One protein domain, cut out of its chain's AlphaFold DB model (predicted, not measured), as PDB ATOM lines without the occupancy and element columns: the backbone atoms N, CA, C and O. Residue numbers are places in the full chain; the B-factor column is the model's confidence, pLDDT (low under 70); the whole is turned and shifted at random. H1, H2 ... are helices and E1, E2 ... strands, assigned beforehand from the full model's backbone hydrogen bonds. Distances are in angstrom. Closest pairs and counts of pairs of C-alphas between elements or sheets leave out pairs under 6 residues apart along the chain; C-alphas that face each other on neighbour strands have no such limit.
ATOM      1  N   SER A   5     -22.475 -33.745 -14.158       91.12
ATOM      2  CA  SER A   5     -21.117 -33.367 -14.582       91.12
ATOM      3  C   SER A   5     -20.109 -34.492 -14.363       91.12
ATOM      4  O   SER A   5     -19.220 -34.710 -15.186       91.12
ATOM      5  N   LYS A   6     -20.283 -35.274 -13.288       91.69
ATOM      6  CA  LYS A   6     -19.458 -36.457 -13.004       91.69
ATOM      7  C   LYS A   6     -19.571 -37.528 -14.089       91.69
ATOM      8  O   LYS A   6     -18.573 -38.169 -14.407       91.69
ATOM      9  N   SER A   7     -20.750 -37.716 -14.681       93.19
ATOM     10  CA  SER A   7     -20.949 -38.669 -15.777       93.19
ATOM     11  C   SER A   7     -20.158 -38.252 -17.012       93.19
ATOM     12  O   SER A   7     -19.408 -39.070 -17.538       93.19
ATOM     13  N   PHE A   8     -20.240 -36.981 -17.420       93.94
ATOM     14  CA  PHE A   8     -19.464 -36.451 -18.547       93.94
ATOM     15  C   PHE A   8     -17.951 -36.493 -18.286       93.94
ATOM     16  O   PHE A   8     -17.192 -36.977 -19.128       93.94
ATOM     17  N   ALA A   9     -17.508 -36.085 -17.093       92.69
ATOM     18  CA  ALA A   9     -16.103 -36.169 -16.693       92.69
ATOM     19  C   ALA A   9     -15.572 -37.614 -16.721       92.69
ATOM     20  O   ALA A   9     -14.440 -37.856 -17.140       92.69
ATOM     21  N   ASN A  10     -16.395 -38.596 -16.341       93.00
ATOM     22  CA  ASN A  10     -16.019 -40.006 -16.405       93.00
ATOM     23  C   ASN A  10     -15.846 -40.513 -17.844       93.00
ATOM     24  O   ASN A  10     -14.957 -41.331 -18.080       93.00
ATOM     25  N   LEU A  11     -16.651 -40.042 -18.807       93.12
ATOM     26  CA  LEU A  11     -16.443 -40.389 -20.221       93.12
ATOM     27  C   LEU A  11     -15.074 -39.889 -20.688       93.12
ATOM     28  O   LEU A  11     -14.306 -40.646 -21.275       93.12
ATOM     29  N   VAL A  12     -14.750 -38.639 -20.362       92.31
ATOM     30  CA  VAL A  12     -13.484 -37.987 -20.718       92.31
ATOM     31  C   VAL A  12     -12.279 -38.710 -20.108       92.31
ATOM     32  O   VAL A  12     -11.340 -39.051 -20.825       92.31
ATOM     33  N   ASN A  13     -12.322 -38.995 -18.805       89.50
ATOM     34  CA  ASN A  13     -11.181 -39.547 -18.075       89.50
ATOM     35  C   ASN A  13     -10.936 -41.034 -18.350       89.50
ATOM     36  O   ASN A  13      -9.789 -41.472 -18.319       89.50
ATOM     37  N   TYR A  14     -11.996 -41.813 -18.594       89.12
ATOM     38  CA  TYR A  14     -11.900 -43.277 -18.608       89.12
ATOM     39  C   TYR A  14     -12.328 -43.934 -19.917       89.12
ATOM     40  O   TYR A  14     -12.056 -45.116 -20.096       89.12
ATOM     41  N   ASN A  15     -13.001 -43.218 -20.820       89.75
ATOM     42  CA  ASN A  15     -13.506 -43.800 -22.066       89.75
ATOM     43  C   ASN A  15     -13.176 -42.962 -23.305       89.75
ATOM     44  O   ASN A  15     -13.878 -43.050 -24.307       89.75
ATOM     45  N   ASN A  16     -12.146 -42.108 -23.236       89.56
ATOM     46  CA  ASN A  16     -11.769 -41.191 -24.318       89.56
ATOM     47  C   ASN A  16     -12.980 -40.403 -24.874       89.56
ATOM     48  O   ASN A  16     -13.105 -40.182 -26.072       89.56
ATOM     49  N   GLY A  17     -13.913 -40.033 -23.998       91.44
ATOM     50  CA  GLY A  17     -15.135 -39.310 -24.333       91.44
ATOM     51  C   GLY A  17     -16.261 -40.138 -24.949       91.44
ATOM     52  O   GLY A  17     -17.342 -39.587 -25.090       91.44
ATOM     53  N   PHE A  18     -16.085 -41.418 -25.277       93.81
ATOM     54  CA  PHE A  18     -17.145 -42.226 -25.893       93.81
ATOM     55  C   PHE A  18     -18.253 -42.600 -24.906       93.81
ATOM     56  O   PHE A  18     -17.983 -42.846 -23.727       93.81
ATOM     57  N   PHE A  19     -19.489 -42.724 -25.384       94.19
ATOM     58  CA  PHE A  19     -20.565 -43.370 -24.634       94.19
ATOM     59  C   PHE A  19     -20.301 -44.873 -24.473       94.19
ATOM     60  O   PHE A  19     -19.667 -45.511 -25.311       94.19
ATOM     61  N   LYS A  20     -20.786 -45.453 -23.373       91.31
ATOM     62  CA  LYS A  20     -20.626 -46.885 -23.065       91.31
ATOM     63  C   LYS A  20     -21.794 -47.740 -23.556       91.31
ATOM     64  O   LYS A  20     -21.661 -48.955 -23.638       91.31
ATOM     65  N   SER A  21     -22.950 -47.131 -23.816       93.62
ATOM     66  CA  SER A  21     -24.151 -47.815 -24.299       93.62
ATOM     67  C   SER A  21     -25.141 -46.834 -24.921       93.62
ATOM     68  O   SER A  21     -25.129 -45.643 -24.603       93.62
ATOM     69  N   GLU A  22     -26.055 -47.346 -25.745       92.94
ATOM     70  CA  GLU A  22     -27.129 -46.550 -26.353       92.94
ATOM     71  C   GLU A  22     -28.022 -45.891 -25.297       92.94
ATOM     72  O   GLU A  22     -28.299 -44.697 -25.382       92.94
ATOM     73  N   LYS A  23     -28.394 -46.625 -24.238       93.50
ATOM     74  CA  LYS A  23     -29.195 -46.076 -23.130       93.50
ATOM     75  C   LYS A  23     -28.493 -44.904 -22.444       93.50
ATOM     76  O   LYS A  23     -29.135 -43.904 -22.133       93.50
ATOM     77  N   GLN A  24     -27.180 -45.015 -22.221       93.75
ATOM     78  CA  GLN A  24     -26.393 -43.918 -21.661       93.75
ATOM     79  C   GLN A  24     -26.327 -42.736 -22.631       93.75
ATOM     80  O   GLN A  24     -26.473 -41.602 -22.185       93.75
ATOM     81  N   SER A  25     -26.123 -42.992 -23.928       94.44
ATOM     82  CA  SER A  25     -26.075 -41.936 -24.943       94.44
ATOM     83  C   SER A  25     -27.383 -41.149 -24.987       94.44
ATOM     84  O   SER A  25     -27.359 -39.932 -24.851       94.44
ATOM     85  N   ALA A  26     -28.528 -41.840 -25.044       93.88
ATOM     86  CA  ALA A  26     -29.844 -41.223 -25.096       93.88
ATOM     87  C   ALA A  26     -30.107 -40.381 -23.845       93.88
ATOM     88  O   ALA A  26     -30.536 -39.237 -23.956       93.88
ATOM     89  N   PHE A  27     -29.784 -40.917 -22.662       94.25
ATOM     90  CA  PHE A  27     -29.934 -40.182 -21.411       94.25
ATOM     91  C   PHE A  27     -29.028 -38.951 -21.343       94.25
ATOM     92  O   PHE A  27     -29.501 -37.886 -20.982       94.25
ATOM     93  N   LEU A  28     -27.736 -39.063 -21.663       93.94
ATOM     94  CA  LEU A  28     -26.810 -37.934 -21.534       93.94
ATOM     95  C   LEU A  28     -27.054 -36.864 -22.602       93.94
ATOM     96  O   LEU A  28     -27.035 -35.683 -22.271       93.94
ATOM     97  N   LEU A  29     -27.334 -37.260 -23.847       94.31
ATOM     98  CA  LEU A  29     -27.669 -36.326 -24.926       94.31
ATOM     99  C   LEU A  29     -28.971 -35.573 -24.641       94.31
ATOM    100  O   LEU A  29     -29.044 -34.382 -24.937       94.31
ATOM    101  N   SER A  30     -29.952 -36.202 -23.980       93.31
ATOM    102  CA  SER A  30     -31.189 -35.514 -23.573       93.31
ATOM    103  C   SER A  30     -30.966 -34.411 -22.531       93.31
ATOM    104  O   SER A  30     -31.904 -33.687 -22.211       93.31
ATOM    105  N   GLN A  31     -29.775 -34.335 -21.934       93.06
ATOM    106  CA  GLN A  31     -29.400 -33.319 -20.946       93.06
ATOM    107  C   GLN A  31     -28.517 -32.227 -21.557       93.06
ATOM    108  O   GLN A  31     -28.098 -31.313 -20.849       93.06
ATOM    109  N   THR A  32     -28.200 -32.337 -22.849       91.94
ATOM    110  CA  THR A  32     -27.441 -31.328 -23.586       91.94
ATOM    111  C   THR A  32     -28.383 -30.345 -24.262       91.94
ATOM    112  O   THR A  32     -29.461 -30.726 -24.716       91.94
ATOM    113  N   ASP A  33     -27.950 -29.095 -24.374       92.44
ATOM    114  CA  ASP A  33     -28.564 -28.114 -25.259       92.44
ATOM    115  C   ASP A  33     -27.642 -27.908 -26.461       92.44
ATOM    116  O   ASP A  33     -26.448 -27.651 -26.302       92.44
ATOM    117  N   CYS A  34     -28.165 -28.099 -27.672       90.50
ATOM    118  CA  CYS A  34     -27.391 -28.008 -28.913       90.50
ATOM    119  C   CYS A  34     -26.085 -28.840 -28.893       90.50
ATOM    120  O   CYS A  34     -25.049 -28.407 -29.398       90.50
ATOM    121  N   ASN A  35     -26.138 -30.048 -28.316       93.88
ATOM    122  CA  ASN A  35     -25.000 -30.952 -28.089       93.88
ATOM    123  C   ASN A  35     -23.932 -30.434 -27.110       93.88
ATOM    124  O   ASN A  35     -22.806 -30.932 -27.106       93.88
ATOM    125  N   VAL A  36     -24.256 -29.459 -26.265       95.81
ATOM    126  CA  VAL A  36     -23.364 -28.970 -25.214       95.81
ATOM    127  C   VAL A  36     -24.008 -29.201 -23.856       95.81
ATOM    128  O   VAL A  36     -25.149 -28.816 -23.610       95.81
ATOM    129  N   TYR A  37     -23.276 -29.853 -22.955       95.19
ATOM    130  CA  TYR A  37     -23.611 -29.848 -21.536       95.19
ATOM    131  C   TYR A  37     -22.733 -28.823 -20.825       95.19
ATOM    132  O   TYR A  37     -21.508 -28.949 -20.844       95.19
ATOM    133  N   THR A  38     -23.350 -27.838 -20.180       94.19
ATOM    134  CA  THR A  38     -22.638 -26.808 -19.417       94.19
ATOM    135  C   THR A  38     -22.773 -27.075 -17.927       94.19
ATOM    136  O   THR A  38     -23.872 -27.168 -17.382       94.19
ATOM    137  N   SER A  39     -21.631 -27.168 -17.257       92.94
ATOM    138  CA  SER A  39     -21.523 -27.260 -15.806       92.94
ATOM    139  C   SER A  39     -20.937 -25.971 -15.248       92.94
ATOM    140  O   SER A  39     -19.979 -25.433 -15.802       92.94
ATOM    141  N   CYS A  40     -21.476 -25.479 -14.138       91.31
ATOM    142  CA  CYS A  40     -20.982 -24.278 -13.473       91.31
ATOM    143  C   CYS A  40     -20.200 -24.658 -12.216       91.31
ATOM    144  O   CYS A  40     -20.644 -25.484 -11.421       91.31
ATOM    145  N   GLY A  41     -19.059 -24.010 -11.999       87.62
ATOM    146  CA  GLY A  41     -18.263 -24.155 -10.788       87.62
ATOM    147  C   GLY A  41     -17.851 -22.801 -10.228       87.62
ATOM    148  O   GLY A  41     -17.730 -21.813 -10.950       87.62
ATOM    149  N   ASN A  42     -17.624 -22.750  -8.919       86.31
ATOM    150  CA  ASN A  42     -17.068 -21.581  -8.253       86.31
ATOM    151  C   ASN A  42     -16.011 -22.046  -7.255       86.31
ATOM    152  O   ASN A  42     -16.277 -22.902  -6.414       86.31
ATOM    153  N   VAL A  43     -14.803 -21.502  -7.373       83.19
ATOM    154  CA  VAL A  43     -13.687 -21.797  -6.474       83.19
ATOM    155  C   VAL A  43     -13.070 -20.475  -6.039       83.19
ATOM    156  O   VAL A  43     -12.602 -19.704  -6.876       83.19
ATOM    157  N   TYR A  44     -13.069 -20.206  -4.730       83.50
ATOM    158  CA  TYR A  44     -12.522 -18.975  -4.135       83.50
ATOM    159  C   TYR A  44     -13.011 -17.691  -4.833       83.50
ATOM    160  O   TYR A  44     -12.210 -16.848  -5.237       83.50
ATOM    161  N   CYS A  45     -14.329 -17.571  -5.024       80.25
ATOM    162  CA  CYS A  45     -14.981 -16.449  -5.714       80.25
ATOM    163  C   CYS A  45     -14.601 -16.287  -7.199       80.25
ATOM    164  O   CYS A  45     -14.926 -15.269  -7.809       80.25
ATOM    165  N   ASN A  46     -13.939 -17.277  -7.804       84.31
ATOM    166  CA  ASN A  46     -13.747 -17.348  -9.246       84.31
ATOM    167  C   ASN A  46     -14.753 -18.335  -9.834       84.31
ATOM    168  O   ASN A  46     -14.547 -19.552  -9.809       84.31
ATOM    169  N   SER A  47     -15.829 -17.790 -10.394       91.06
ATOM    170  CA  SER A  47     -16.796 -18.561 -11.166       91.06
ATOM    171  C   SER A  47     -16.202 -18.977 -12.512       91.06
ATOM    172  O   SER A  47     -15.484 -18.213 -13.170       91.06
ATOM    173  N   PHE A  48     -16.550 -20.175 -12.956       93.31
ATOM    174  CA  PHE A  48     -16.240 -20.688 -14.282       93.31
ATOM    175  C   PHE A  48     -17.364 -21.597 -14.780       93.31
ATOM    176  O   PHE A  48     -18.114 -22.162 -13.983       93.31
ATOM    177  N   THR A  49     -17.448 -21.777 -16.092       94.81
ATOM    178  CA  THR A  49     -18.203 -22.876 -16.701       94.81
ATOM    179  C   THR A  49     -17.257 -23.898 -17.299       94.81
ATOM    180  O   THR A  49     -16.117 -23.590 -17.656       94.81
ATOM    181  N   ILE A  50     -17.724 -25.137 -17.369       95.25
ATOM    182  CA  ILE A  50     -17.114 -26.220 -18.124       95.25
ATOM    183  C   ILE A  50     -18.147 -26.687 -19.138       95.25
ATOM    184  O   ILE A  50     -19.203 -27.186 -18.751       95.25
ATOM    185  N   ASP A  51     -17.808 -26.561 -20.413       96.38
ATOM    186  CA  ASP A  51     -18.649 -26.983 -21.522       96.38
ATOM    187  C   ASP A  51     -18.131 -28.303 -22.082       96.38
ATOM    188  O   ASP A  51     -16.969 -28.413 -22.486       96.38
ATOM    189  N   TYR A  52     -19.006 -29.303 -22.114       96.81
ATOM    190  CA  TYR A  52     -18.772 -30.605 -22.720       96.81
ATOM    191  C   TYR A  52     -19.493 -30.649 -24.063       96.81
ATOM    192  O   TYR A  52     -20.709 -30.833 -24.124       96.81
ATOM    193  N   TYR A  53     -18.737 -30.491 -25.143       96.44
ATOM    194  CA  TYR A  53     -19.250 -30.585 -26.504       96.44
ATOM    195  C   TYR A  53     -19.357 -32.050 -26.899       96.44
ATOM    196  O   TYR A  53     -18.388 -32.802 -26.749       96.44
ATOM    197  N   CYS A  54     -20.510 -32.438 -27.426       95.56
ATOM    198  CA  CYS A  54     -20.841 -33.812 -27.753       95.56
ATOM    199  C   CYS A  54     -21.125 -34.002 -29.246       95.56
ATOM    200  O   CYS A  54     -21.542 -33.088 -29.954       95.56
ATOM    201  N   ASP A  55     -20.898 -35.221 -29.715       94.00
ATOM    202  CA  ASP A  55     -21.438 -35.767 -30.950       94.00
ATOM    203  C   ASP A  55     -22.311 -36.989 -30.625       94.00
ATOM    204  O   ASP A  55     -22.549 -37.321 -29.460       94.00
ATOM    205  N   LYS A  56     -22.782 -37.684 -31.662       91.56
ATOM    206  CA  LYS A  56     -23.556 -38.924 -31.513       91.56
ATOM    207  C   LYS A  56     -22.814 -40.027 -30.738       91.56
ATOM    208  O   LYS A  56     -23.460 -40.896 -30.164       91.56
ATOM    209  N   ASP A  57     -21.482 -39.983 -30.708       91.75
ATOM    210  CA  ASP A  57     -20.638 -41.033 -30.140       91.75
ATOM    211  C   ASP A  57     -20.162 -40.692 -28.711       91.75
ATOM    212  O   ASP A  57     -19.693 -41.579 -27.995       91.75
ATOM    213  N   GLY A  58     -20.290 -39.434 -28.261       94.12
ATOM    214  CA  GLY A  58     -19.927 -38.997 -26.909       94.12
ATOM    215  C   GLY A  58     -19.423 -37.553 -26.814       94.12
ATOM    216  O   GLY A  58     -19.695 -36.723 -27.666       94.12
ATOM    217  N   VAL A  59     -18.562 -37.268 -25.835       95.81
ATOM    218  CA  VAL A  59     -17.844 -35.990 -25.682       95.81
ATOM    219  C   VAL A  59     -16.666 -35.895 -26.653       95.81
ATOM    220  O   VAL A  59     -15.809 -36.782 -26.672       95.81
ATOM    221  N   VAL A  60     -16.594 -34.817 -27.431       94.94
ATOM    222  CA  VAL A  60     -15.512 -34.532 -28.390       94.94
ATOM    223  C   VAL A  60     -14.534 -33.476 -27.888       94.94
ATOM    224  O   VAL A  60     -13.354 -33.520 -28.233       94.94
ATOM    225  N   LYS A  61     -14.997 -32.537 -27.061       95.19
ATOM    226  CA  LYS A  61     -14.200 -31.396 -26.603       95.19
ATOM    227  C   LYS A  61     -14.696 -30.924 -25.242       95.19
ATOM    228  O   LYS A  61     -15.897 -30.924 -24.992       95.19
ATOM    229  N   VAL A  62     -13.770 -30.500 -24.385       96.12
ATOM    230  CA  VAL A  62     -14.071 -29.860 -23.102       96.12
ATOM    231  C   VAL A  62     -13.348 -28.529 -23.009       96.12
ATOM    232  O   VAL A  62     -12.116 -28.472 -23.083       96.12
ATOM    233  N   GLU A  63     -14.109 -27.466 -22.787       95.88
ATOM    234  CA  GLU A  63     -13.584 -26.120 -22.575       95.88
ATOM    235  C   GLU A  63     -13.969 -25.618 -21.191       95.88
ATOM    236  O   GLU A  63     -15.055 -25.895 -20.696       95.88
ATOM    237  N   GLN A  64     -13.060 -24.888 -20.551       94.75
ATOM    238  CA  GLN A  64     -13.356 -24.157 -19.328       94.75
ATOM    239  C   GLN A  64     -13.347 -22.661 -19.633       94.75
ATOM    240  O   GLN A  64     -12.324 -22.134 -20.076       94.75
ATOM    241  N   HIS A  65     -14.446 -21.976 -19.326       94.38
ATOM    242  CA  HIS A  65     -14.563 -20.527 -19.456       94.38
ATOM    243  C   HIS A  65     -14.470 -19.891 -18.083       94.38
ATOM    244  O   HIS A  65     -15.216 -20.229 -17.166       94.38
ATOM    245  N   ASN A  66     -13.532 -18.972 -17.915       91.38
ATOM    246  CA  ASN A  66     -13.353 -18.260 -16.661       91.38
ATOM    247  C   ASN A  66     -14.007 -16.878 -16.754       91.38
ATOM    248  O   ASN A  66     -13.514 -16.018 -17.482       91.38
ATOM    249  N   PHE A  67     -15.066 -16.640 -15.975       87.56
ATOM    250  CA  PHE A  67     -15.832 -15.390 -16.049       87.56
ATOM    251  C   PHE A  67     -15.008 -14.154 -15.675       87.56
ATOM    252  O   PHE A  67     -15.166 -13.103 -16.284       87.56
ATOM    253  N   LYS A  68     -14.089 -14.275 -14.709       86.44
ATOM    254  CA  LYS A  68     -13.264 -13.147 -14.244       86.44
ATOM    255  C   LYS A  68     -12.279 -12.660 -15.303       86.44
ATOM    256  O   LYS A  68     -11.977 -11.476 -15.371       86.44
ATOM    257  N   THR A  69     -11.719 -13.584 -16.078       87.12
ATOM    258  CA  THR A  69     -10.666 -13.272 -17.059       87.12
ATOM    259  C   THR A  69     -11.169 -13.239 -18.497       87.12
ATOM    260  O   THR A  69     -10.411 -12.847 -19.379       87.12
ATOM    261  N   GLY A  70     -12.395 -13.709 -18.750       87.94
ATOM    262  CA  GLY A  70     -12.932 -13.939 -20.094       87.94
ATOM    263  C   GLY A  70     -12.174 -15.009 -20.890       87.94
ATOM    264  O   GLY A  70     -12.405 -15.169 -22.083       87.94
ATOM    265  N   LYS A  71     -11.230 -15.729 -20.265       90.12
ATOM    266  CA  LYS A  71     -10.388 -16.706 -20.957       90.12
ATOM    267  C   LYS A  71     -11.118 -18.028 -21.128       90.12
ATOM    268  O   LYS A  71     -11.649 -18.580 -20.162       90.12
ATOM    269  N   ILE A  72     -11.011 -18.566 -22.336       92.94
ATOM    270  CA  ILE A  72     -11.441 -19.913 -22.699       92.94
ATOM    271  C   ILE A  72     -10.202 -20.800 -22.751       92.94
ATOM    272  O   ILE A  72      -9.210 -20.474 -23.408       92.94
ATOM    273  N   VAL A  73     -10.232 -21.914 -22.025       91.94
ATOM    274  CA  VAL A  73      -9.124 -22.867 -21.964       91.94
ATOM    275  C   VAL A  73      -9.618 -24.231 -22.414       91.94
ATOM    276  O   VAL A  73     -10.434 -24.848 -21.734       91.94
ATOM    277  N   LEU A  74      -9.060 -24.735 -23.517       92.44
ATOM    278  CA  LEU A  74      -9.232 -26.127 -23.924       92.44
ATOM    279  C   LEU A  74      -8.623 -27.042 -22.854       92.44
ATOM    280  O   LEU A  74      -7.412 -27.002 -22.610       92.44
ATOM    281  N   LYS A  75      -9.462 -27.846 -22.200       92.62
ATOM    282  CA  LYS A  75      -9.049 -28.791 -21.153       92.62
ATOM    283  C   LYS A  75      -8.804 -30.180 -21.695       92.62
ATOM    284  O   LYS A  75      -7.892 -30.858 -21.230       92.62
ATOM    285  N   TRP A  76      -9.618 -30.591 -22.657       92.00
ATOM    286  CA  TRP A  76      -9.539 -31.916 -23.236       92.00
ATOM    287  C   TRP A  76     -10.161 -31.933 -24.630       92.00
ATOM    288  O   TRP A  76     -11.101 -31.193 -24.913       92.00
ATOM    289  N   GLU A  77      -9.639 -32.796 -25.488       91.50
ATOM    290  CA  GLU A  77     -10.152 -33.050 -26.828       91.50
ATOM    291  C   GLU A  77     -10.022 -34.546 -27.113       91.50
ATOM    292  O   GLU A  77      -9.010 -35.163 -26.757       91.50
ATOM    293  N   ARG A  78     -11.053 -35.135 -27.730       89.31
ATOM    294  CA  ARG A  78     -11.098 -36.564 -28.039       89.31
ATOM    295  C   ARG A  78      -9.943 -36.927 -28.958       89.31
ATOM    296  O   ARG A  78      -9.796 -36.372 -30.047       89.31
TER     297      ARG A  78
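This is residues 5 to 78 of the 148 residues of an uncharacterized protein of Thermoplasmata archaeon M8B2D (UniProt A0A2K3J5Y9). A long, strongly twisted four-stranded sheet makes the length; H1 packs over one face, and H2 sits at one end, by the E2-E3 turn. The 74 printed residues hold two named helices, then four named strands, a mixed class. The antiparallel sheet E1 - E2 - E3 - E4 is a meander, each strand neighbouring the one before. It is compact, radius of gyration of the C-alphas 12.5 A, spanning 38 by 20 by 20 A.

Find C-alpha 5 at (-21.117, -33.367, -14.582), where H1, residues 5 to 14, begins. Next come H2, 22 to 29; E1, 36 to 43; E2, 46 to 55, 29.5 A long; E3, 58 to 66, 24.0 A, which bends by 50 degrees at residue 61; and E4, 71 to 77, ending at C-alpha 77 (-10.152, -33.050, -26.828).

Look for three hairpins within hydrogen-bond range: E1 and E2 (N 39 and O 50, 2.9 A), E2 and E3 (N 51 and O 63, 2.8 A), E3 and E4 (N 64 and O 73, 2.9 A). H1 is on the sheet, height 9.4 A; its closest C-alphas to E3 are Val 12 and Val 59, 6.9 A. H2 is on it too; its closest to E3 are Ser 25 and Gly 58, 7.1 A. In H1 and H2 every O i to N i+4 pair is within range.

The printed part has no cut and no long link; its farthest C-alphas, Glu 22 and Cys 45, are 38.5 A apart. No printed residue is under 70 in pLDDT.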